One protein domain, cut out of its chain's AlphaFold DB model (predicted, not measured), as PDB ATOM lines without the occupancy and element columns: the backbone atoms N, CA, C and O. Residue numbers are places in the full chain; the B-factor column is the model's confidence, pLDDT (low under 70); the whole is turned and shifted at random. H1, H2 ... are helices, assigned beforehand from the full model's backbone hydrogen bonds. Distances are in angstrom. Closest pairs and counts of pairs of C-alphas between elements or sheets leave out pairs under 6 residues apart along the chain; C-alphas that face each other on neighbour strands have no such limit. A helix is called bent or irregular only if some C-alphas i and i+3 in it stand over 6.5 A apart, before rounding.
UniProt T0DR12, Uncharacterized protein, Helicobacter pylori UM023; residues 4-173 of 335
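AT A GLANCE: This is residues 4 to 173 of the 335 residues of an uncharacterized protein of Helicobacter pylori UM023 (UniProt T0DR12). A rounded body of helices has H5 and H8 at its core; H2 crosses H5, H3 packs on H5, and the first arm of the long bent helix H9 packs on H3 and H8. H1 and H6 lie side by side at one end, little H4 lies at the other, H7 crosses H8, and a loop tip, residues 119 to 124, sticks out. The printed part has 170 residues with nine named helices, H1 to H9 in order, and no named strand: all helix. It is compact, with a radius of gyration of the C-alphas of 15.7 A, and spans 44 by 37 by 32 A.

HOW THE PARTS SIT: H9, residues 148 to 172, was assigned as one helix by its hydrogen bonds but is bent, C-alphas 155 and 158 being 6.8 A apart; its arms H9a, residues 148 to 155, and H9b, residues 158 to 172, stand at a steep tilt of 46 degrees. H3, residues 43 to 60, touches H9a with residues 44 to 51 alone, closest C-alphas Ser 48 and Glu 149 at 5.3 A, and touches H9b with residues 54 to 58 alone, closest C-alphas Ile 58 and Leu 160 at 6.3 A. H8, residues 133 to 142, forms a helical hairpin with H9a at a shallow tilt of 26 degrees, closest C-alphas Ile 141 and Ser 150 at 6.5 A. H5, residues 76 to 89, touches H8 with residues 84 to 89 alone, closest C-alphas Ser 88 and Gly 140 at 5.2 A. H5 also touches H3, closest C-alphas Asn 46 and Ser 87 at 7.0 A, at a shallow tilt of 20 degrees, opposite ways. H2, residues 24 to 39, touches H5 at a steep tilt of 56 degrees, closest C-alphas Ala 30 and Gly 86 at 4.1 A. H7, residues 109 to 116, touches H8 about perpendicular at 82 degrees, closest C-alphas Met 113 and Asp 135 at 5.5 A. H1, residues 4 to 13, touches H6, residues 98 to 107, the same way at a shallow tilt of 19 degrees, closest C-alphas Asn 5 and Tyr 103 at 6.2 A. H4, residues 68 to 72, is near H3. Every O i to N i+4 pair is within hydrogen-bond range in H3 to H8, H9a and H9b; H1 has 5 of 6 and H2 10 of 12.

IN THESE COORDINATES: H1 begins at C-alpha 4 (1.797, 37.360, 214.711) and H9b ends at C-alpha 172 (15.554, 14.096, 234.682). From first to last C-alpha H3 measures 25.5 A, H2 24.2 A, H9b 20.3 A and H5 19.9 A. H1 and H2 are irregular, with C-alphas 4 and 7 7.9 A apart and C-alphas 25 and 28 7.6 A apart; H2 has a kink of 28 degrees near residue 32.

THE WHOLE: The C-alphas farthest apart, those of Glu 96 and Ala 173, are 45.7 A apart. The printed part has no cut. The link from H7 to H8, residues 117 to 132, is long, and its residues 118 to 119 pair antiparallel with residues 124 to 125. The mean pLDDT of the printed part is 91.3; residues 121 to 122 and 172 to 173 are under 70.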
ATOM      1  N   SER A   4       3.048  37.602 215.446       94.69
ATOM      2  CA  SER A   4       1.797  37.360 214.711       94.69
ATOM      3  C   SER A   4       1.329  35.899 214.756       94.69
ATOM      4  O   SER A   4       0.172  35.628 214.465       94.69
ATOM      5  N   ASN A   5       2.219  34.966 215.102       95.00
ATOM      6  CA  ASN A   5       1.973  33.524 215.143       95.00
ATOM      7  C   ASN A   5       2.104  32.940 216.561       95.00
ATOM      8  O   ASN A   5       2.199  31.724 216.731       95.00
ATOM      9  N   SER A   6       2.107  33.785 217.594       92.75
ATOM     10  CA  SER A   6       2.258  33.369 218.995       92.75
ATOM     11  C   SER A   6       1.182  32.370 219.437       92.75
ATOM     12  O   SER A   6       1.496  31.390 220.111       92.75
ATOM     13  N   ALA A   7      -0.063  32.555 218.983       91.81
ATOM     14  CA  ALA A   7      -1.162  31.624 219.235       91.81
ATOM     15  C   ALA A   7      -0.886  30.222 218.665       91.81
ATOM     16  O   ALA A   7      -1.172  29.224 219.321       91.81
ATOM     17  N   ASN A   8      -0.267  30.126 217.485       92.81
ATOM     18  CA  ASN A   8       0.060  28.840 216.870       92.81
ATOM     19  C   ASN A   8       1.152  28.102 217.651       92.81
ATOM     20  O   ASN A   8       1.027  26.900 217.875       92.81
ATOM     21  N   PHE A   9       2.188  28.809 218.117       88.50
ATOM     22  CA  PHE A   9       3.191  28.216 219.011       88.50
ATOM     23  C   PHE A   9       2.572  27.729 220.315       88.50
ATOM     24  O   PHE A   9       2.868  26.620 220.752       88.50
ATOM     25  N   HIS A  10       1.703  28.542 220.918       90.88
ATOM     26  CA  HIS A  10       1.004  28.170 222.141       90.88
ATOM     27  C   HIS A  10       0.155  26.912 221.932       90.88
ATOM     28  O   HIS A  10       0.222  25.991 222.742       90.88
ATOM     29  N   ASN A  11      -0.602  26.839 220.837       91.62
ATOM     30  CA  ASN A  11      -1.443  25.684 220.532       91.62
ATOM     31  C   ASN A  11      -0.609  24.427 220.269       91.62
ATOM     32  O   ASN A  11      -0.913  23.379 220.825       91.62
ATOM     33  N   LEU A  12       0.468  24.534 219.483       92.94
ATOM     34  CA  LEU A  12       1.339  23.397 219.185       92.94
ATOM     35  C   LEU A  12       2.072  22.893 220.439       92.94
ATOM     36  O   LEU A  12       2.157  21.689 220.653       92.94
ATOM     37  N   ASN A  13       2.567  23.796 221.294       92.75
ATOM     38  CA  ASN A  13       3.261  23.431 222.534       92.75
ATOM     39  C   ASN A  13       2.332  22.801 223.585       92.75
ATOM     40  O   ASN A  13       2.810  22.073 224.448       92.75
ATOM     41  N   ASN A  14       1.033  23.105 223.543       92.31
ATOM     42  CA  ASN A  14       0.040  22.594 224.491       92.31
ATOM     43  C   ASN A  14      -0.886  21.533 223.867       92.31
ATOM     44  O   ASN A  14      -1.940  21.228 224.430       92.31
ATOM     45  N   ASP A  15      -0.524  20.974 222.709       92.25
ATOM     46  CA  ASP A  15      -1.308  19.921 222.070       92.25
ATOM     47  C   ASP A  15      -1.328  18.657 222.946       92.25
ATOM     48  O   ASP A  15      -0.293  18.083 223.285       92.25
ATOM     49  N   THR A  16      -2.525  18.187 223.299       89.56
ATOM     50  CA  THR A  16      -2.718  17.072 224.242       89.56
ATOM     51  C   THR A  16      -2.305  15.705 223.688       89.56
ATOM     52  O   THR A  16      -2.165  14.743 224.452       89.56
ATOM     53  N   THR A  17      -2.105  15.592 222.374       92.31
ATOM     54  CA  THR A  17      -1.675  14.350 221.717       92.31
ATOM     55  C   THR A  17      -0.153  14.221 221.672       92.31
ATOM     56  O   THR A  17       0.366  13.111 221.814       92.31
ATOM     57  N   LEU A  18       0.570  15.340 221.556       92.94
ATOM     58  CA  LEU A  18       2.030  15.393 221.446       92.94
ATOM     59  C   LEU A  18       2.700  15.447 222.830       92.94
ATOM     60  O   LEU A  18       3.348  16.421 223.198       92.94
ATOM     61  N   LYS A  19       2.545  14.379 223.618       90.75
ATOM     62  CA  LYS A  19       2.934  14.353 225.044       90.75
ATOM     63  C   LYS A  19       4.412  14.657 225.325       90.75
ATOM     64  O   LYS A  19       4.719  15.190 226.386       90.75
ATOM     65  N   ASN A  20       5.308  14.308 224.402       90.38
ATOM     66  CA  ASN A  20       6.753  14.507 224.548       90.38
ATOM     67  C   ASN A  20       7.271  15.745 223.797       90.38
ATOM     68  O   ASN A  20       8.481  15.975 223.738       90.38
ATOM     69  N   PHE A  21       6.375  16.542 223.215       95.31
ATOM     70  CA  PHE A  21       6.737  17.748 222.494       95.31
ATOM     71  C   PHE A  21       6.725  18.962 223.421       95.31
ATOM     72  O   PHE A  21       5.740  19.254 224.094       95.31
ATOM     73  N   THR A  22       7.822  19.716 223.412       93.31
ATOM     74  CA  THR A  22       7.856  21.072 223.953       93.31
ATOM     75  C   THR A  22       8.845  21.912 223.159       93.31
ATOM     76  O   THR A  22       9.949  21.460 222.853       93.31
ATOM     77  N   ILE A  23       8.442  23.131 222.811       94.12
ATOM     78  CA  ILE A  23       9.275  24.109 222.100       94.12
ATOM     79  C   ILE A  23       9.649  25.301 222.982       94.12
ATOM     80  O   ILE A  23      10.663  25.951 222.739       94.12
ATOM     81  N   SER A  24       8.866  25.568 224.030       93.69
ATOM     82  CA  SER A  24       9.039  26.729 224.908       93.69
ATOM     83  C   SER A  24      10.463  26.921 225.450       93.69
ATOM     84  O   SER A  24      10.919  28.062 225.417       93.69
ATOM     85  N   PRO A  25      11.203  25.874 225.884       93.88
ATOM     86  CA  PRO A  25      12.568  26.047 226.394       93.88
ATOM     87  C   PRO A  25      13.562  26.590 225.363       93.88
ATOM     88  O   PRO A  25      14.573  27.165 225.741       93.88
ATOM     89  N   TYR A  26      13.282  26.402 224.072       96.69
ATOM     90  CA  TYR A  26      14.212  26.706 222.985       96.69
ATOM     91  C   TYR A  26      13.845  27.989 222.237       96.69
ATOM     92  O   TYR A  26      14.654  28.519 221.474       96.69
ATOM     93  N   LEU A  27      12.611  28.475 222.414       93.06
ATOM     94  CA  LEU A  27      12.009  29.449 221.513       93.06
ATOM     95  C   LEU A  27      12.748  30.790 221.525       93.06
ATOM     96  O   LEU A  27      13.059  31.289 220.452       93.06
ATOM     97  N   THR A  28      13.073  31.349 222.692       94.19
ATOM     98  CA  THR A  28      13.764  32.649 222.793       94.19
ATOM     99  C   THR A  28      15.078  32.660 222.011       94.19
ATOM    100  O   THR A  28      15.272  33.517 221.149       94.19
ATOM    101  N   ASP A  29      15.930  31.662 222.232       96.12
ATOM    102  CA  ASP A  29      17.228  31.562 221.557       96.12
ATOM    103  C   ASP A  29      17.071  31.216 220.070       96.12
ATOM    104  O   ASP A  29      17.854  31.665 219.232       96.12
ATOM    105  N   ALA A  30      16.020  30.474 219.702       96.62
ATOM    106  CA  ALA A  30      15.692  30.220 218.303       96.62
ATOM    107  C   ALA A  30      15.260  31.503 217.569       96.62
ATOM    108  O   ALA A  30      15.587  31.674 216.392       96.62
ATOM    109  N   LEU A  31      14.547  32.422 218.233       94.50
ATOM    110  CA  LEU A  31      14.176  33.722 217.665       94.50
ATOM    111  C   LEU A  31      15.414  34.589 217.407       94.50
ATOM    112  O   LEU A  31      15.559  35.125 216.308       94.50
ATOM    113  N   ASP A  32      16.308  34.681 218.392       94.31
ATOM    114  CA  ASP A  32      17.576  35.408 218.271       94.31
ATOM    115  C   ASP A  32      18.464  34.804 217.171       94.31
ATOM    116  O   ASP A  32      18.921  35.505 216.264       94.31
ATOM    117  N   THR A  33      18.601  33.475 217.157       94.50
ATOM    118  CA  THR A  33      19.304  32.754 216.088       94.50
ATOM    119  C   THR A  33      18.687  33.055 214.724       94.50
ATOM    120  O   THR A  33      19.416  33.314 213.773       94.50
ATOM    121  N   SER A  34      17.357  33.058 214.595       93.81
ATOM    122  CA  SER A  34      16.691  33.329 213.311       93.81
ATOM    123  C   SER A  34      17.089  34.689 212.733       93.81
ATOM    124  O   SER A  34      17.283  34.804 211.522       93.81
ATOM    125  N   ALA A  35      17.221  35.704 213.594       90.88
ATOM    126  CA  ALA A  35      17.674  37.034 213.208       90.88
ATOM    127  C   ALA A  35      19.156  37.023 212.796       90.88
ATOM    128  O   ALA A  35      19.488  37.453 211.695       90.88
ATOM    129  N   LYS A  36      20.039  36.423 213.603       90.25
ATOM    130  CA  LYS A  36      21.477  36.303 213.285       90.25
ATOM    131  C   LYS A  36      21.741  35.516 211.996       90.25
ATOM    132  O   LYS A  36      22.632  35.848 211.215       90.25
ATOM    133  N   MET A  37      20.957  34.473 211.738       87.56
ATOM    134  CA  MET A  37      21.063  33.630 210.539       87.56
ATOM    135  C   MET A  37      20.536  34.323 209.279       87.56
ATOM    136  O   MET A  37      20.902  33.940 208.163       87.56
ATOM    137  N   LEU A  38      19.695  35.350 209.435       81.44
ATOM    138  CA  LEU A  38      19.309  36.224 208.333       81.44
ATOM    139  C   LEU A  38      20.506  37.063 207.853       81.44
ATOM    140  O   LEU A  38      20.659  37.230 206.641       81.44
ATOM    141  N   GLU A  39      21.344  37.521 208.787       82.00
ATOM    142  CA  GLU A  39      22.498  38.402 208.557       82.00
ATOM    143  C   GLU A  39      23.777  37.659 208.128       82.00
ATOM    144  O   GLU A  39      24.552  38.178 207.329       82.00
ATOM    145  N   SER A  40      24.000  36.441 208.630       73.00
ATOM    146  CA  SER A  40      25.290  35.725 208.535       73.00
ATOM    147  C   SER A  40      25.557  34.958 207.235       73.00
ATOM    148  O   SER A  40      26.611  34.340 207.106       73.00
ATOM    149  N   GLY A  41      24.659  35.019 206.250       75.06
ATOM    150  CA  GLY A  41      24.872  34.396 204.943       75.06
ATOM    151  C   GLY A  41      23.693  33.563 204.461       75.06
ATOM    152  O   GLY A  41      22.545  33.740 204.886       75.06
ATOM    153  N   ASN A  42      23.951  32.677 203.499       86.19
ATOM    154  CA  ASN A  42      22.902  31.860 202.904       86.19
ATOM    155  C   ASN A  42      22.572  30.640 203.794       86.19
ATOM    156  O   ASN A  42      23.302  30.275 204.710       86.19
ATOM    157  N   ARG A  43      21.432  29.990 203.530       88.81
ATOM    158  CA  ARG A  43      20.971  28.841 204.330       88.81
ATOM    159  C   ARG A  43      21.942  27.654 204.296       88.81
ATOM    160  O   ARG A  43      22.019  26.938 205.286       88.81
ATOM    161  N   ALA A  44      22.623  27.429 203.173       91.38
ATOM    162  CA  ALA A  44      23.556  26.318 203.032       91.38
ATOM    163  C   ALA A  44      24.769  26.516 203.949       91.38
ATOM    164  O   ALA A  44      25.101  25.601 204.692       91.38
ATOM    165  N   ASP A  45      25.341  27.721 203.995       90.44
ATOM    166  CA  ASP A  45      26.486  28.030 204.863       90.44
ATOM    167  C   ASP A  45      26.131  27.824 206.345       90.44
ATOM    168  O   ASP A  45      26.845  27.141 207.082       90.44
ATOM    169  N   ASN A  46      24.963  28.329 206.760       90.50
ATOM    170  CA  ASN A  46      24.463  28.166 208.127       90.50
ATOM    171  C   ASN A  46      24.258  26.684 208.480       90.50
ATOM    172  O   ASN A  46      24.602  26.243 209.576       90.50
ATOM    173  N   PHE A  47      23.715  25.898 207.546       94.94
ATOM    174  CA  PHE A  47      23.497  24.465 207.744       94.94
ATOM    175  C   PHE A  47      24.803  23.671 207.745       94.94
ATOM    176  O   PHE A  47      24.925  22.732 208.521       94.94
ATOM    177  N   SER A  48      25.782  24.057 206.925       94.81
ATOM    178  CA  SER A  48      27.100  23.421 206.889       94.81
ATOM    179  C   SER A  48      27.832  23.597 208.217       94.81
ATOM    180  O   SER A  48      28.344  22.621 208.766       94.81
ATOM    181  N   LYS A  49      27.813  24.815 208.776       92.81
ATOM    182  CA  LYS A  49      28.380  25.077 210.102       92.81
ATOM    183  C   LYS A  49      27.691  24.236 211.178       92.81
ATOM    184  O   LYS A  49      28.368  23.549 211.935       92.81
ATOM    185  N   LEU A  50      26.357  24.216 211.191       95.75
ATOM    186  CA  LEU A  50      25.609  23.404 212.152       95.75
ATOM    187  C   LEU A  50      25.886  21.910 212.009       95.75
ATOM    188  O   LEU A  50      26.004  21.221 213.015       95.75
ATOM    189  N   ALA A  51      26.010  21.398 210.784       97.06
ATOM    190  CA  ALA A  51      26.336  19.995 210.562       97.06
ATOM    191  C   ALA A  51      27.708  19.651 211.154       97.06
ATOM    192  O   ALA A  51      27.843  18.623 211.813       97.06
ATOM    193  N   HIS A  52      28.695  20.535 210.985       95.12
ATOM    194  CA  HIS A  52      30.016  20.374 211.588       95.12
ATOM    195  C   HIS A  52      29.964  20.388 213.122       95.12
ATOM    196  O   HIS A  52      30.487  19.477 213.765       95.12
ATOM    197  N   ASP A  53      29.291  21.381 213.708       94.88
ATOM    198  CA  ASP A  53      29.201  21.545 215.162       94.88
ATOM    199  C   ASP A  53      28.439  20.371 215.815       94.88
ATOM    200  O   ASP A  53      28.852  19.844 216.853       94.88
ATOM    201  N   ILE A  54      27.365  19.898 215.174       98.06
ATOM    202  CA  ILE A  54      26.575  18.744 215.625       98.06
ATOM    203  C   ILE A  54      27.367  17.442 215.496       98.06
ATOM    204  O   ILE A  54      27.343  16.632 216.425       98.06
ATOM    205  N   ASP A  55      28.070  17.220 214.382       95.69
ATOM    206  CA  ASP A  55      28.911  16.031 214.209       95.69
ATOM    207  C   ASP A  55      30.018  15.984 215.271       95.69
ATOM    208  O   ASP A  55      30.193  14.965 215.947       95.69
ATOM    209  N   TYR A  56      30.684  17.116 215.520       92.00
ATOM    210  CA  TYR A  56      31.667  17.230 216.593       92.00
ATOM    211  C   TYR A  56      31.054  16.936 217.967       92.00
ATOM    212  O   TYR A  56      31.623  16.169 218.748       92.00
ATOM    213  N   LEU A  57      29.880  17.493 218.279       92.94
ATOM    214  CA  LEU A  57      29.185  17.223 219.539       92.94
ATOM    215  C   LEU A  57      28.852  15.730 219.702       92.94
ATOM    216  O   LEU A  57      29.091  15.148 220.763       92.94
ATOM    217  N   ILE A  58      28.332  15.087 218.657       94.56
ATOM    218  CA  ILE A  58      27.986  13.659 218.677       94.56
ATOM    219  C   ILE A  58      29.234  12.798 218.905       94.56
ATOM    220  O   ILE A  58      29.189  11.867 219.713       94.56
ATOM    221  N   ASN A  59      30.329  13.104 218.208       91.94
ATOM    222  CA  ASN A  59      31.553  12.301 218.229       91.94
ATOM    223  C   ASN A  59      32.414  12.556 219.473       91.94
ATOM    224  O   ASN A  59      33.135  11.666 219.918       91.94
ATOM    225  N   SER A  60      32.322  13.748 220.063       88.81
ATOM    226  CA  SER A  60      33.063  14.106 221.277       88.81
ATOM    227  C   SER A  60      32.361  13.696 222.572       88.81
ATOM    228  O   SER A  60      32.949  13.856 223.641       88.81
ATOM    229  N   THR A  61      31.119  13.208 222.514       86.88
ATOM    230  CA  THR A  61      30.344  12.780 223.687       86.88
ATOM    231  C   THR A  61      30.272  11.262 223.809       86.88
ATOM    232  O   THR A  61      30.199  10.535 222.816       86.88
ATOM    233  N   ASP A  62      30.246  10.762 225.043       88.50
ATOM    234  CA  ASP A  62      30.044   9.345 225.351       88.50
ATOM    235  C   ASP A  62      28.603   8.885 225.051       88.50
ATOM    236  O   ASP A  62      27.758   9.649 224.574       88.50
ATOM    237  N   GLU A  63      28.296   7.612 225.287       87.75
ATOM    238  CA  GLU A  63      26.956   7.042 225.067       87.75
ATOM    239  C   GLU A  63      25.833   7.737 225.854       87.75
ATOM    240  O   GLU A  63      24.681   7.712 225.417       87.75
ATOM    241  N   ASN A  64      26.176   8.409 226.954       88.19
ATOM    242  CA  ASN A  64      25.252   9.184 227.769       88.19
ATOM    243  C   ASN A  64      25.088  10.630 227.277       88.19
ATOM    244  O   ASN A  64      24.382  11.419 227.904       88.19
ATOM    245  N   GLY A  65      25.739  10.993 226.170       91.06
ATOM    246  CA  GLY A  65      25.742  12.358 225.658       91.06
ATOM    247  C   GLY A  65      26.640  13.301 226.455       91.06
ATOM    248  O   GLY A  65      26.469  14.513 226.339       91.06
ATOM    249  N   MET A  66      27.589  12.779 227.238       89.62
ATOM    250  CA  MET A  66      28.433  13.559 228.142       89.62
ATOM    251  C   MET A  66      29.891  13.625 227.679       89.62
ATOM    252  O   MET A  66      30.450  12.679 227.135       89.62
ATOM    253  N   ASN A  67      30.534  14.756 227.951       83.12
ATOM    254  CA  ASN A  67      31.987  14.929 227.940       83.12
ATOM    255  C   ASN A  67      32.359  16.070 228.904       83.12
ATOM    256  O   ASN A  67      31.487  16.616 229.582       83.12
ATOM    257  N   ALA A  68      33.641  16.432 228.991       81.56
ATOM    258  CA  ALA A  68      34.076  17.536 229.851       81.56
ATOM    259  C   ALA A  68      33.378  18.868 229.506       81.56
ATOM    260  O   ALA A  68      32.955  19.584 230.405       81.56
ATOM    261  N   PHE A  69      33.179  19.160 228.218       82.38
ATOM    262  CA  PHE A  69      32.507  20.377 227.763       82.38
ATOM    263  C   PHE A  69      31.030  20.430 228.186       82.38
ATOM    264  O   PHE A  69      30.591  21.450 228.709       82.38
ATOM    265  N   ILE A  70      30.280  19.336 228.031       87.31
ATOM    266  CA  ILE A  70      28.854  19.247 228.395       87.31
ATOM    267  C   ILE A  70      28.643  19.311 229.912       87.31
ATOM    268  O   ILE A  70      27.629  19.830 230.374       87.31
ATOM    269  N   LYS A  71      29.608  18.831 230.710       81.06
ATOM    270  CA  LYS A  71      29.559  18.957 232.178       81.06
ATOM    271  C   LYS A  71      29.570  20.419 232.626       81.06
ATOM    272  O   LYS A  71      28.797  20.780 233.514       81.06
ATOM    273  N   GLU A  72      30.416  21.231 231.997       75.69
ATOM    274  CA  GLU A  72      30.552  22.660 232.302       75.69
ATOM    275  C   GLU A  72      29.471  23.509 231.610       75.69
ATOM    276  O   GLU A  72      29.030  24.517 232.157       75.69
ATOM    277  N   ASN A  73      28.981  23.073 230.444       81.38
ATOM    278  CA  ASN A  73      28.004  23.794 229.626       81.38
ATOM    279  C   ASN A  73      26.697  23.001 229.518       81.38
ATOM    280  O   ASN A  73      26.399  22.385 228.494       81.38
ATOM    281  N   LYS A  74      25.901  23.024 230.589       84.06
ATOM    282  CA  LYS A  74      24.648  22.248 230.681       84.06
ATOM    283  C   LYS A  74      23.615  22.631 229.618       84.06
ATOM    284  O   LYS A  74      22.848  21.792 229.164       84.06
ATOM    285  N   ASP A  75      23.640  23.874 229.154       88.50
ATOM    286  CA  ASP A  75      22.724  24.346 228.117       88.50
ATOM    287  C   ASP A  75      23.181  24.018 226.691       88.50
ATOM    288  O   ASP A  75      22.471  24.345 225.746       88.50
ATOM    289  N   ALA A  76      24.318  23.340 226.497       91.50
ATOM    290  CA  ALA A  76      24.872  23.076 225.167       91.50
ATOM    291  C   ALA A  76      23.877  22.380 224.224       91.50
ATOM    292  O   ALA A  76      23.700  22.811 223.087       91.50
ATOM    293  N   TYR A  77      23.167  21.348 224.695       95.69
ATOM    294  CA  TYR A  77      22.139  20.708 223.872       95.69
ATOM    295  C   TYR A  77      20.947  21.627 223.597       95.69
ATOM    296  O   TYR A  77      20.429  21.619 222.482       95.69
ATOM    297  N   ASN A  78      20.509  22.413 224.588       95.88
ATOM    298  CA  ASN A  78      19.411  23.362 224.397       95.88
ATOM    299  C   ASN A  78      19.801  24.407 223.342       95.88
ATOM    300  O   ASN A  78      19.011  24.682 222.447       95.88
ATOM    301  N   SER A  79      21.039  24.902 223.399       96.38
ATOM    302  CA  SER A  79      21.607  25.844 222.437       96.38
ATOM    303  C   SER A  79      21.627  25.259 221.024       96.38
ATOM    304  O   SER A  79      21.088  25.888 220.121       96.38
ATOM    305  N   VAL A  80      22.115  24.028 220.833       97.62
ATOM    306  CA  VAL A  80      22.101  23.363 219.514       97.62
ATOM    307  C   VAL A  80      20.673  23.167 218.980       97.62
ATOM    308  O   VAL A  80      20.411  23.390 217.797       97.62
ATOM    309  N   ILE A  81      19.721  22.779 219.836       98.38
ATOM    310  CA  ILE A  81      18.303  22.638 219.455       98.38
ATOM    311  C   ILE A  81      17.726  23.995 219.030       98.38
ATOM    312  O   ILE A  81      17.060  24.091 217.995       98.38
ATOM    313  N   SER A  82      18.001  25.054 219.790       98.25
ATOM    314  CA  SER A  82      17.603  26.421 219.453       98.25
ATOM    315  C   SER A  82      18.225  26.898 218.145       98.25
ATOM    316  O   SER A  82      17.534  27.519 217.335       98.25
ATOM    317  N   GLU A  83      19.487  26.560 217.886       96.88
ATOM    318  CA  GLU A  83      20.168  26.925 216.650       96.88
ATOM    319  C   GLU A  83      19.568  26.220 215.423       96.88
ATOM    320  O   GLU A  83      19.343  26.850 214.383       96.88
ATOM    321  N   LEU A  84      19.236  24.931 215.553       97.94
ATOM    322  CA  LEU A  84      18.535  24.148 214.530       97.94
ATOM    323  C   LEU A  84      17.147  24.722 214.214       97.94
ATOM    324  O   LEU A  84      16.775  24.858 213.041       97.94
ATOM    325  N   LEU A  85      16.383  25.089 215.247       97.62
ATOM    326  CA  LEU A  85      15.077  25.735 215.095       97.62
ATOM    327  C   LEU A  85      15.217  27.098 214.415       97.62
ATOM    328  O   LEU A  85      14.558  27.357 213.406       97.62
ATOM    329  N   GLY A  86      16.111  27.948 214.919       95.62
ATOM    330  CA  GLY A  86      16.315  29.291 214.390       95.62
ATOM    331  C   GLY A  86      16.785  29.282 212.939       95.62
ATOM    332  O   GLY A  86      16.253  30.007 212.098       95.62
ATOM    333  N   SER A  87      17.702  28.380 212.597       94.25
ATOM    334  CA  SER A  87      18.177  28.210 211.219       94.25
ATOM    335  C   SER A  87      17.087  27.670 210.288       94.25
ATOM    336  O   SER A  87      17.036  28.032 209.108       94.25
ATOM    337  N   SER A  88      16.166  26.855 210.809       93.69
ATOM    338  CA  SER A  88      14.981  26.410 210.067       93.69
ATOM    339  C   SER A  88      13.986  27.550 209.832       93.69
ATOM    340  O   SER A  88      13.399  27.638 208.749       93.69
ATOM    341  N   PHE A  89      13.824  28.455 210.800       94.94
ATOM    342  CA  PHE A  89      12.895  29.583 210.715       94.94
ATOM    343  C   PHE A  89      13.429  30.766 209.901       94.94
ATOM    344  O   PHE A  89      12.650  31.458 209.243       94.94
ATOM    345  N   ALA A  90      14.745  30.986 209.892       93.69
ATOM    346  CA  ALA A  90      15.386  32.124 209.230       93.69
ATOM    347  C   ALA A  90      14.981  32.269 207.754       93.69
ATOM    348  O   ALA A  90      14.872  33.379 207.235       93.69
ATOM    349  N   ARG A  91      14.689  31.155 207.066       90.25
ATOM    350  CA  ARG A  91      14.262  31.193 205.662       90.25
ATOM    351  C   ARG A  91      12.952  31.956 205.450       90.25
ATOM    352  O   ARG A  91      12.801  32.587 204.412       90.25
ATOM    353  N   PHE A  92      12.015  31.899 206.400       93.69
ATOM    354  CA  PHE A  92      10.696  32.514 206.236       93.69
ATOM    355  C   PHE A  92      10.789  34.034 206.231       93.69
ATOM    356  O   PHE A  92      10.032  34.684 205.518       93.69
ATOM    357  N   LEU A  93      11.770  34.595 206.944       90.44
ATOM    358  CA  LEU A  93      12.050  36.031 206.957       90.44
ATOM    359  C   LEU A  93      12.459  36.571 205.577       90.44
ATOM    360  O   LEU A  93      12.362  37.772 205.351       90.44
ATOM    361  N   ARG A  94      12.885  35.695 204.654       87.12
ATOM    362  CA  ARG A  94      13.261  36.041 203.274       87.12
ATOM    363  C   ARG A  94      12.121  35.861 202.265       87.12
ATOM    364  O   ARG A  94      12.311  36.176 201.096       87.12
ATOM    365  N   LEU A  95      10.981  35.306 202.680       90.75
ATOM    366  CA  LEU A  95       9.844  35.056 201.795       90.75
ATOM    367  C   LEU A  95       8.941  36.282 201.683       90.75
ATOM    368  O   LEU A  95       8.903  37.137 202.566       90.75
ATOM    369  N   GLU A  96       8.146  36.321 200.619       90.62
ATOM    370  CA  GLU A  96       7.030  37.253 200.533       90.62
ATOM    371  C   GLU A  96       5.971  36.891 201.588       90.62
ATOM    372  O   GLU A  96       5.580  35.731 201.735       90.62
ATOM    373  N   ASN A  97       5.535  37.896 202.351       95.50
ATOM    374  CA  ASN A  97       4.637  37.751 203.498       95.50
ATOM    375  C   ASN A  97       5.094  36.685 204.531       95.50
ATOM    376  O   ASN A  97       4.395  35.688 204.756       95.50
ATOM    377  N   PRO A  98       6.235  36.900 205.226       95.19
ATOM    378  CA  PRO A  98       6.808  35.940 206.177       95.19
ATOM    379  C   PRO A  98       5.812  35.419 207.216       95.19
ATOM    380  O   PRO A  98       5.811  34.240 207.555       95.19
ATOM    381  N   SER A  99       4.939  36.297 207.724       96.31
ATOM    382  CA  SER A  99       3.939  35.941 208.735       96.31
ATOM    383  C   SER A  99       2.939  34.898 208.237       96.31
ATOM    384  O   SER A  99       2.638  33.980 208.996       96.31
ATOM    385  N   ALA A 100       2.453  35.013 206.997       97.38
ATOM    386  CA  ALA A 100       1.491  34.071 206.423       97.38
ATOM    387  C   ALA A 100       2.145  32.727 206.063       97.38
ATOM    388  O   ALA A 100       1.599  31.671 206.369       97.38
ATOM    389  N   GLN A 101       3.352  32.759 205.496       96.88
ATOM    390  CA  GLN A 101       4.106  31.541 205.175       96.88
ATOM    391  C   GLN A 101       4.453  30.745 206.439       96.88
ATOM    392  O   GLN A 101       4.344  29.520 206.485       96.88
ATOM    393  N   PHE A 102       4.839  31.453 207.499       96.62
ATOM    394  CA  PHE A 102       5.129  30.831 208.782       96.62
ATOM    395  C   PHE A 102       3.866  30.315 209.485       96.62
ATOM    396  O   PHE A 102       3.911  29.264 210.122       96.62
ATOM    397  N   TYR A 103       2.735  31.009 209.328       97.25
ATOM    398  CA  TYR A 103       1.431  30.530 209.788       97.25
ATOM    399  C   TYR A 103       1.105  29.165 209.179       97.25
ATOM    400  O   TYR A 103       0.860  28.217 209.920       97.25
ATOM    401  N   GLU A 104       1.175  29.043 207.852       96.69
ATOM    402  CA  GLU A 104       0.892  27.790 207.142       96.69
ATOM    403  C   GLU A 104       1.850  26.659 207.547       96.69
ATOM    404  O   GLU A 104       1.439  25.509 207.720       96.69
ATOM    405  N   PHE A 105       3.130  26.981 207.740       97.31
ATOM    406  CA  PHE A 105       4.106  26.023 208.247       97.31
ATOM    407  C   PHE A 105       3.695  25.465 209.618       97.31
ATOM    408  O   PHE A 105       3.709  24.245 209.803       97.31
ATOM    409  N   LEU A 106       3.305  26.334 210.556       96.69
ATOM    410  CA  LEU A 106       2.921  25.934 211.911       96.69
ATOM    411  C   LEU A 106       1.591  25.177 211.955       96.69
ATOM    412  O   LEU A 106       1.481  24.219 212.717       96.69
ATOM    413  N   THR A 107       0.595  25.556 211.146       95.31
ATOM    414  CA  THR A 107      -0.698  24.850 211.133       95.31
ATOM    415  C   THR A 107      -0.570  23.411 210.643       95.31
ATOM    416  O   THR A 107      -1.278  22.540 211.134       95.31
ATOM    417  N   LYS A 108       0.377  23.137 209.739       96.56
ATOM    418  CA  LYS A 108       0.673  21.788 209.230       96.56
ATOM    419  C   LYS A 108       1.628  20.981 210.115       96.56
ATOM    420  O   LYS A 108       1.852  19.804 209.845       96.56
ATOM    421  N   ALA A 109       2.219  21.588 211.147       96.81
ATOM    422  CA  ALA A 109       3.334  20.994 211.883       96.81
ATOM    423  C   ALA A 109       3.000  19.637 212.508       96.81
ATOM    424  O   ALA A 109       3.775  18.695 212.373       96.81
ATOM    425  N   LYS A 110       1.845  19.528 213.169       95.25
ATOM    426  CA  LYS A 110       1.418  18.292 213.829       95.25
ATOM    427  C   LYS A 110       1.296  17.135 212.839       95.25
ATOM    428  O   LYS A 110       1.932  16.103 213.037       95.25
ATOM    429  N   ASP A 111       0.525  17.333 211.775       94.94
ATOM    430  CA  ASP A 111       0.269  16.296 210.774       94.94
ATOM    431  C   ASP A 111       1.571  15.874 210.090       94.94
ATOM    432  O   ASP A 111       1.859  14.685 209.976       94.94
ATOM    433  N   ARG A 112       2.431  16.841 209.748       96.12
ATOM    434  CA  ARG A 112       3.732  16.563 209.127       96.12
ATOM    435  C   ARG A 112       4.691  15.811 210.038       96.12
ATOM    436  O   ARG A 112       5.378  14.917 209.563       96.12
ATOM    437  N   MET A 113       4.732  16.118 211.334       95.44
ATOM    438  CA  MET A 113       5.532  15.334 212.283       95.44
ATOM    439  C   MET A 113       5.038  13.887 212.388       95.44
ATOM    440  O   MET A 113       5.859  12.977 212.465       95.44
ATOM    441  N   ILE A 114       3.719  13.666 212.363       92.56
ATOM    442  CA  ILE A 114       3.122  12.322 212.403       92.56
ATOM    443  C   ILE A 114       3.433  11.549 211.115       92.56
ATOM    444  O   ILE A 114       3.849  10.394 211.183       92.56
ATOM    445  N   GLU A 115       3.278  12.180 209.952       90.69
ATOM    446  CA  GLU A 115       3.617  11.581 208.654       90.69
ATOM    447  C   GLU A 115       5.106  11.214 208.581       90.69
ATOM    448  O   GLU A 115       5.459  10.095 208.218       90.69
ATOM    449  N   ASN A 116       5.983  12.128 208.999       87.56
ATOM    450  CA  ASN A 116       7.436  11.952 208.952       87.56
ATOM    451  C   ASN A 116       7.984  10.935 209.963       87.56
ATOM    452  O   ASN A 116       9.149  10.538 209.847       87.56
ATOM    453  N   ALA A 117       7.182  10.568 210.961       84.62
ATOM    454  CA  ALA A 117       7.478   9.553 211.964       84.62
ATOM    455  C   ALA A 117       7.210   8.121 211.466       84.62
ATOM    456  O   ALA A 117       7.610   7.162 212.133       84.62
ATOM    457  N   ALA A 118       6.529   7.960 210.327       80.69
ATOM    458  CA  ALA A 118       6.282   6.665 209.713       80.69
ATOM    459  C   ALA A 118       7.448   6.251 208.801       80.69
ATOM    460  O   ALA A 118       7.806   6.956 207.860       80.69
ATOM    461  N   ASP A 119       8.003   5.067 209.048       74.25
ATOM    462  CA  ASP A 119       8.889   4.368 208.126       74.25
ATOM    463  C   ASP A 119       8.074   3.322 207.357       74.25
ATOM    464  O   ASP A 119       7.786   2.221 207.836       74.25
ATOM    465  N   ILE A 120       7.675   3.698 206.142       72.88
ATOM    466  CA  ILE A 120       6.843   2.875 205.259       72.88
ATOM    467  C   ILE A 120       7.617   1.637 204.771       72.88
ATOM    468  O   ILE A 120       7.006   0.603 204.507       72.88
ATOM    469  N   PHE A 121       8.950   1.706 204.684       68.31
ATOM    470  CA  PHE A 121       9.785   0.599 204.211       68.31
ATOM    471  C   PHE A 121      10.052  -0.428 205.310       68.31
ATOM    472  O   PHE A 121      10.041  -1.628 205.039       68.31
ATOM    473  N   ALA A 122      10.250   0.027 206.548       69.62
ATOM    474  CA  ALA A 122      10.388  -0.851 207.708       69.62
ATOM    475  C   ALA A 122       9.034  -1.304 208.286       69.62
ATOM    476  O   ALA A 122       8.994  -2.207 209.120       69.62
ATOM    477  N   GLY A 123       7.922  -0.682 207.872       72.62
ATOM    478  CA  GLY A 123       6.592  -0.940 208.430       72.62
ATOM    479  C   GLY A 123       6.463  -0.516 209.898       72.62
ATOM    480  O   GLY A 123       5.602  -1.020 210.618       72.62
ATOM    481  N   THR A 124       7.327   0.388 210.360       73.12
ATOM    482  CA  THR A 124       7.373   0.867 211.747       73.12
ATOM    483  C   THR A 124       7.035   2.347 211.803       73.12
ATOM    484  O   THR A 124       7.405   3.090 210.903       73.12
ATOM    485  N   SER A 125       6.394   2.822 212.870       81.62
ATOM    486  CA  SER A 125       6.258   4.261 213.113       81.62
ATOM    487  C   SER A 125       6.583   4.620 214.554       81.62
ATOM    488  O   SER A 125       6.351   3.835 215.480       81.62
ATOM    489  N   LYS A 126       7.122   5.824 214.750       88.06
ATOM    490  CA  LYS A 126       7.251   6.420 216.081       88.06
ATOM    491  C   LYS A 126       5.833   6.725 216.600       88.06
ATOM    492  O   LYS A 126       5.081   7.419 215.914       88.06
ATOM    493  N   PRO A 127       5.428   6.220 217.783       90.50
ATOM    494  CA  PRO A 127       4.119   6.524 218.356       90.50
ATOM    495  C   PRO A 127       3.895   8.035 218.491       90.50
ATOM    496  O   PRO A 127       4.816   8.753 218.874       90.50
ATOM    497  N   ILE A 128       2.660   8.511 218.280       89.94
ATOM    498  CA  ILE A 128       2.309   9.947 218.389       89.94
ATOM    499  C   ILE A 128       2.741  10.533 219.742       89.94
ATOM    500  O   ILE A 128       3.247  11.648 219.814       89.94
ATOM    501  N   SER A 129       2.619   9.755 220.821       89.50
ATOM    502  CA  SER A 129       3.047  10.158 222.166       89.50
ATOM    503  C   SER A 129       4.560  10.346 222.318       89.50
ATOM    504  O   SER A 129       4.985  10.994 223.270       89.50
ATOM    505  N   GLN A 130       5.366   9.773 221.421       91.38
ATOM    506  CA  GLN A 130       6.823   9.887 221.415       91.38
ATOM    507  C   GLN A 130       7.334  11.003 220.496       91.38
ATOM    508  O   GLN A 130       8.516  11.334 220.599       91.38
ATOM    509  N   ILE A 131       6.478  11.587 219.647       94.75
ATOM    510  CA  ILE A 131       6.829  12.749 218.821       94.75
ATOM    511  C   ILE A 131       7.326  13.883 219.723       94.75
ATOM    512  O   ILE A 131       6.730  14.176 220.764       94.75
ATOM    513  N   ASN A 132       8.440  14.496 219.337       96.00
ATOM    514  CA  ASN A 132       9.167  15.469 220.139       96.00
ATOM    515  C   ASN A 132       9.779  16.592 219.281       96.00
ATOM    516  O   ASN A 132       9.473  16.753 218.101       96.00
ATOM    517  N   ILE A 133      10.633  17.414 219.897       98.00
ATOM    518  CA  ILE A 133      11.217  18.593 219.249       98.00
ATOM    519  C   ILE A 133      12.073  18.262 218.013       98.00
ATOM    520  O   ILE A 133      12.117  19.062 217.080       98.00
ATOM    521  N   PHE A 134      12.706  17.086 217.952       97.94
ATOM    522  CA  PHE A 134      13.530  16.686 216.808       97.94
ATOM    523  C   PHE A 134      12.684  16.383 215.570       97.94
ATOM    524  O   PHE A 134      13.102  16.709 214.461       97.94
ATOM    525  N   ASP A 135      11.469  15.857 215.746       97.44
ATOM    526  CA  ASP A 135      10.526  15.646 214.642       97.44
ATOM    527  C   ASP A 135      10.072  16.991 214.046       97.44
ATOM    528  O   ASP A 135       9.947  17.142 212.826       97.44
ATOM    529  N   PHE A 136       9.902  18.008 214.896       98.06
ATOM    530  CA  PHE A 136       9.587  19.365 214.452       98.06
ATOM    531  C   PHE A 136      10.763  20.030 213.732       98.06
ATOM    532  O   PHE A 136      10.564  20.691 212.712       98.06
ATOM    533  N   ILE A 137      11.994  19.826 214.213       98.31
ATOM    534  CA  ILE A 137      13.212  20.290 213.533       98.31
ATOM    535  C   ILE A 137      13.357  19.612 212.170       98.31
ATOM    536  O   ILE A 137      13.607  20.300 211.180       98.31
ATOM    537  N   LYS A 138      13.144  18.292 212.091       97.50
ATOM    538  CA  LYS A 138      13.137  17.536 210.830       97.50
ATOM    539  C   LYS A 138      12.164  18.166 209.832       97.50
ATOM    540  O   LYS A 138      12.575  18.549 208.738       97.50
ATOM    541  N   TYR A 139      10.912  18.380 210.241       97.62
ATOM    542  CA  TYR A 139       9.916  19.072 209.419       97.62
ATOM    543  C   TYR A 139      10.353  20.503 209.036       97.62
ATOM    544  O   TYR A 139      10.189  20.938 207.890       97.62
ATOM    545  N   GLY A 140      10.961  21.240 209.965       96.94
ATOM    546  CA  GLY A 140      11.547  22.558 209.722       96.94
ATOM    547  C   GLY A 140      12.613  22.546 208.625       96.94
ATOM    548  O   GLY A 140      12.601  23.411 207.749       96.94
ATOM    549  N   ILE A 141      13.488  21.546 208.606       96.81
ATOM    550  CA  ILE A 141      14.531  21.397 207.587       96.81
ATOM    551  C   ILE A 141      13.927  20.981 206.236       96.81
ATOM    552  O   ILE A 141      14.219  21.622 205.219       96.81
ATOM    553  N   GLU A 142      13.058  19.969 206.225       95.69
ATOM    554  CA  GLU A 142      12.460  19.376 205.014       95.69
ATOM    555  C   GLU A 142      11.481  20.300 204.292       95.69
ATOM    556  O   GLU A 142      11.349  20.246 203.074       95.69
ATOM    557  N   SER A 143      10.818  21.192 205.022       94.81
ATOM    558  CA  SER A 143       9.896  22.162 204.425       94.81
ATOM    559  C   SER A 143      10.606  23.249 203.597       94.81
ATOM    560  O   SER A 143       9.949  24.060 202.945       94.81
ATOM    561  N   GLY A 144      11.942  23.303 203.632       92.62
ATOM    562  CA  GLY A 144      12.760  24.173 202.786       92.62
ATOM    563  C   GLY A 144      13.349  23.437 201.580       92.62
ATOM    564  O   GLY A 144      13.252  22.224 201.451       92.62
ATOM    565  N   LYS A 145      14.040  24.167 200.694       91.12
ATOM    566  CA  LYS A 145      14.723  23.555 199.541       91.12
ATOM    567  C   LYS A 145      15.786  22.549 200.003       91.12
ATOM    568  O   LYS A 145      16.626  22.899 200.832       91.12
ATOM    569  N   SER A 146      15.763  21.337 199.449       94.31
ATOM    570  CA  SER A 146      16.778  20.311 199.719       94.31
ATOM    571  C   SER A 146      18.153  20.740 199.197       94.31
ATOM    572  O   SER A 146      18.275  21.258 198.084       94.31
ATOM    573  N   SER A 147      19.186  20.503 199.997       95.44
ATOM    574  CA  SER A 147      20.599  20.689 199.675       95.44
ATOM    575  C   SER A 147      21.434  19.534 200.240       95.44
ATOM    576  O   SER A 147      20.906  18.627 200.891       95.44
ATOM    577  N   LYS A 148      22.743  19.539 199.968       97.19
ATOM    578  CA  LYS A 148      23.675  18.582 200.574       97.19
ATOM    579  C   LYS A 148      23.682  18.748 202.099       97.19
ATOM    580  O   LYS A 148      23.463  17.780 202.814       97.19
ATOM    581  N   GLU A 149      23.797  19.983 202.564       96.94
ATOM    582  CA  GLU A 149      23.892  20.362 203.977       96.94
ATOM    583  C   GLU A 149      22.591  20.046 204.726       96.94
ATOM    584  O   GLU A 149      22.618  19.567 205.855       96.94
ATOM    585  N   SER A 150      21.426  20.241 204.088       96.50
ATOM    586  CA  SER A 150      20.162  19.830 204.708       96.50
ATOM    587  C   SER A 150      20.083  18.317 204.895       96.50
ATOM    588  O   SER A 150      19.536  17.872 205.893       96.50
ATOM    589  N   ARG A 151      20.608  17.521 203.949       97.62
ATOM    590  CA  ARG A 151      20.624  16.054 204.078       97.62
ATOM    591  C   ARG A 151      21.585  15.608 205.175       97.62
ATOM    592  O   ARG A 151      21.200  14.789 205.992       97.62
ATOM    593  N   GLU A 152      22.766  16.217 205.254       97.88
ATOM    594  CA  GLU A 152      23.730  15.952 206.329       97.88
ATOM    595  C   GLU A 152      23.127  16.224 207.715       97.88
ATOM    596  O   GLU A 152      23.227  15.384 208.605       97.88
ATOM    597  N   LEU A 153      22.423  17.349 207.896       97.81
ATOM    598  CA  LEU A 153      21.709  17.620 209.148       97.81
ATOM    599  C   LEU A 153      20.637  16.566 209.448       97.81
ATOM    600  O   LEU A 153      20.541  16.108 210.586       97.81
ATOM    601  N   LEU A 154      19.846  16.168 208.447       97.44
ATOM    602  CA  LEU A 154      18.826  15.129 208.613       97.44
ATOM    603  C   LEU A 154      19.441  13.777 209.012       97.44
ATOM    604  O   LEU A 154      18.873  13.095 209.863       97.44
ATOM    605  N   ASP A 155      20.613  13.425 208.480       97.12
ATOM    606  CA  ASP A 155      21.338  12.195 208.834       97.12
ATOM    607  C   ASP A 155      21.915  12.239 210.264       97.12
ATOM    608  O   ASP A 155      22.060  11.204 210.928       97.12
ATOM    609  N   LEU A 156      22.241  13.435 210.764       98.12
ATOM    610  CA  LEU A 156      22.751  13.647 212.122       98.12
ATOM    611  C   LEU A 156      21.637  13.720 213.176       98.12
ATOM    612  O   LEU A 156      21.867  13.310 214.317       98.12
ATOM    613  N   LEU A 157      20.436  14.194 212.821       97.94
ATOM    614  CA  LEU A 157      19.328  14.399 213.767       97.94
ATOM    615  C   LEU A 157      19.008  13.168 214.634       97.94
ATOM    616  O   LEU A 157      18.940  13.339 215.852       97.94
ATOM    617  N   PRO A 158      18.875  11.935 214.101       95.62
ATOM    618  CA  PRO A 158      18.593  10.762 214.933       95.62
ATOM    619  C   PRO A 158      19.703  10.465 215.952       95.62
ATOM    620  O   PRO A 158      19.440  10.019 217.072       95.62
ATOM    621  N   LYS A 159      20.964  10.721 215.583       97.38
ATOM    622  CA  LYS A 159      22.118  10.533 216.474       97.38
ATOM    623  C   LYS A 159      22.118  11.591 217.575       97.38
ATOM    624  O   LYS A 159      22.317  11.248 218.741       97.38
ATOM    625  N   LEU A 160      21.847  12.844 217.215       98.38
ATOM    626  CA  LEU A 160      21.723  13.948 218.161       98.38
ATOM    627  C   LEU A 160      20.562  13.716 219.136       98.38
ATOM    628  O   LEU A 160      20.754  13.839 220.343       98.38
ATOM    629  N   GLU A 161      19.392  13.302 218.640       97.44
ATOM    630  CA  GLU A 161      18.227  12.946 219.457       97.44
ATOM    631  C   GLU A 161      18.577  11.840 220.461       97.44
ATOM    632  O   GLU A 161      18.239  11.935 221.642       97.44
ATOM    633  N   LYS A 162      19.306  10.801 220.029       96.38
ATOM    634  CA  LYS A 162      19.757   9.725 220.920       96.38
ATOM    635  C   LYS A 162      20.653  10.253 222.046       96.38
ATOM    636  O   LYS A 162      20.408   9.918 223.207       96.38
ATOM    637  N   LYS A 163      21.658  11.074 221.721       95.88
ATOM    638  CA  LYS A 163      22.577  11.680 222.703       95.88
ATOM    639  C   LYS A 163      21.836  12.610 223.665       95.88
ATOM    640  O   LYS A 163      21.994  12.484 224.875       95.88
ATOM    641  N   PHE A 164      20.960  13.465 223.141       96.38
ATOM    642  CA  PHE A 164      20.124  14.358 223.937       96.38
ATOM    643  C   PHE A 164      19.199  13.597 224.884       96.38
ATOM    644  O   PHE A 164      19.091  13.948 226.054       96.38
ATOM    645  N   ASN A 165      18.544  12.536 224.416       93.69
ATOM    646  CA  ASN A 165      17.659  11.737 225.257       93.69
ATOM    647  C   ASN A 165      18.433  11.008 226.361       93.69
ATOM    648  O   ASN A 165      17.921  10.871 227.471       93.69
ATOM    649  N   ALA A 166      19.655  10.548 226.085       91.75
ATOM    650  CA  ALA A 166      20.527   9.974 227.106       91.75
ATOM    651  C   ALA A 166      20.939  11.034 228.145       91.75
ATOM    652  O   ALA A 166      20.769  10.816 229.346       91.75
ATOM    653  N   TYR A 167      21.333  12.221 227.682       91.25
ATOM    654  CA  TYR A 167      21.644  13.373 228.523       91.25
ATOM    655  C   TYR A 167      20.453  13.798 229.398       91.25
ATOM    656  O   TYR A 167      20.569  13.910 230.617       91.25
ATOM    657  N   LYS A 168      19.263  13.952 228.809       89.44
ATOM    658  CA  LYS A 168      18.037  14.297 229.539       89.44
ATOM    659  C   LYS A 168      17.621  13.224 230.523       89.44
ATOM    660  O   LYS A 168      17.122  13.574 231.583       89.44
ATOM    661  N   LYS A 169      17.843  11.940 230.237       85.94
ATOM    662  CA  LYS A 169      17.621  10.876 231.225       85.94
ATOM    663  C   LYS A 169      18.547  11.019 232.432       85.94
ATOM    664  O   LYS A 169      18.103  10.720 233.533       85.94
ATOM    665  N   LEU A 170      19.778  11.503 232.254       78.94
ATOM    666  CA  LEU A 170      20.668  11.835 233.372       78.94
ATOM    667  C   LEU A 170      20.209  13.086 234.138       78.94
ATOM    668  O   LEU A 170      20.311  13.102 235.362       78.94
ATOM    669  N   GLU A 171      19.691  14.110 233.453       70.56
ATOM    670  CA  GLU A 171      19.173  15.329 234.101       70.56
ATOM    671  C   GLU A 171      17.830  15.124 234.823       70.56
ATOM    672  O   GLU A 171      17.604  15.697 235.886       70.56
ATOM    673  N   GLN A 172      16.920  14.360 234.211       57.75
ATOM    674  CA  GLN A 172      15.554  14.096 234.682       57.75
ATOM    675  C   GLN A 172      15.464  12.866 235.574       57.75
ATOM    676  O   GLN A 172      14.430  12.655 236.216       57.75
ATOM    677  N   ALA A 173      16.519  12.047 235.635       41.47
ATOM    678  CA  ALA A 173      16.684  11.177 236.778       41.47
ATOM    679  C   ALA A 173      16.527  12.081 238.006       41.47
ATOM    680  O   ALA A 173      17.223  13.098 238.089       41.47
TER     681      ALA A 173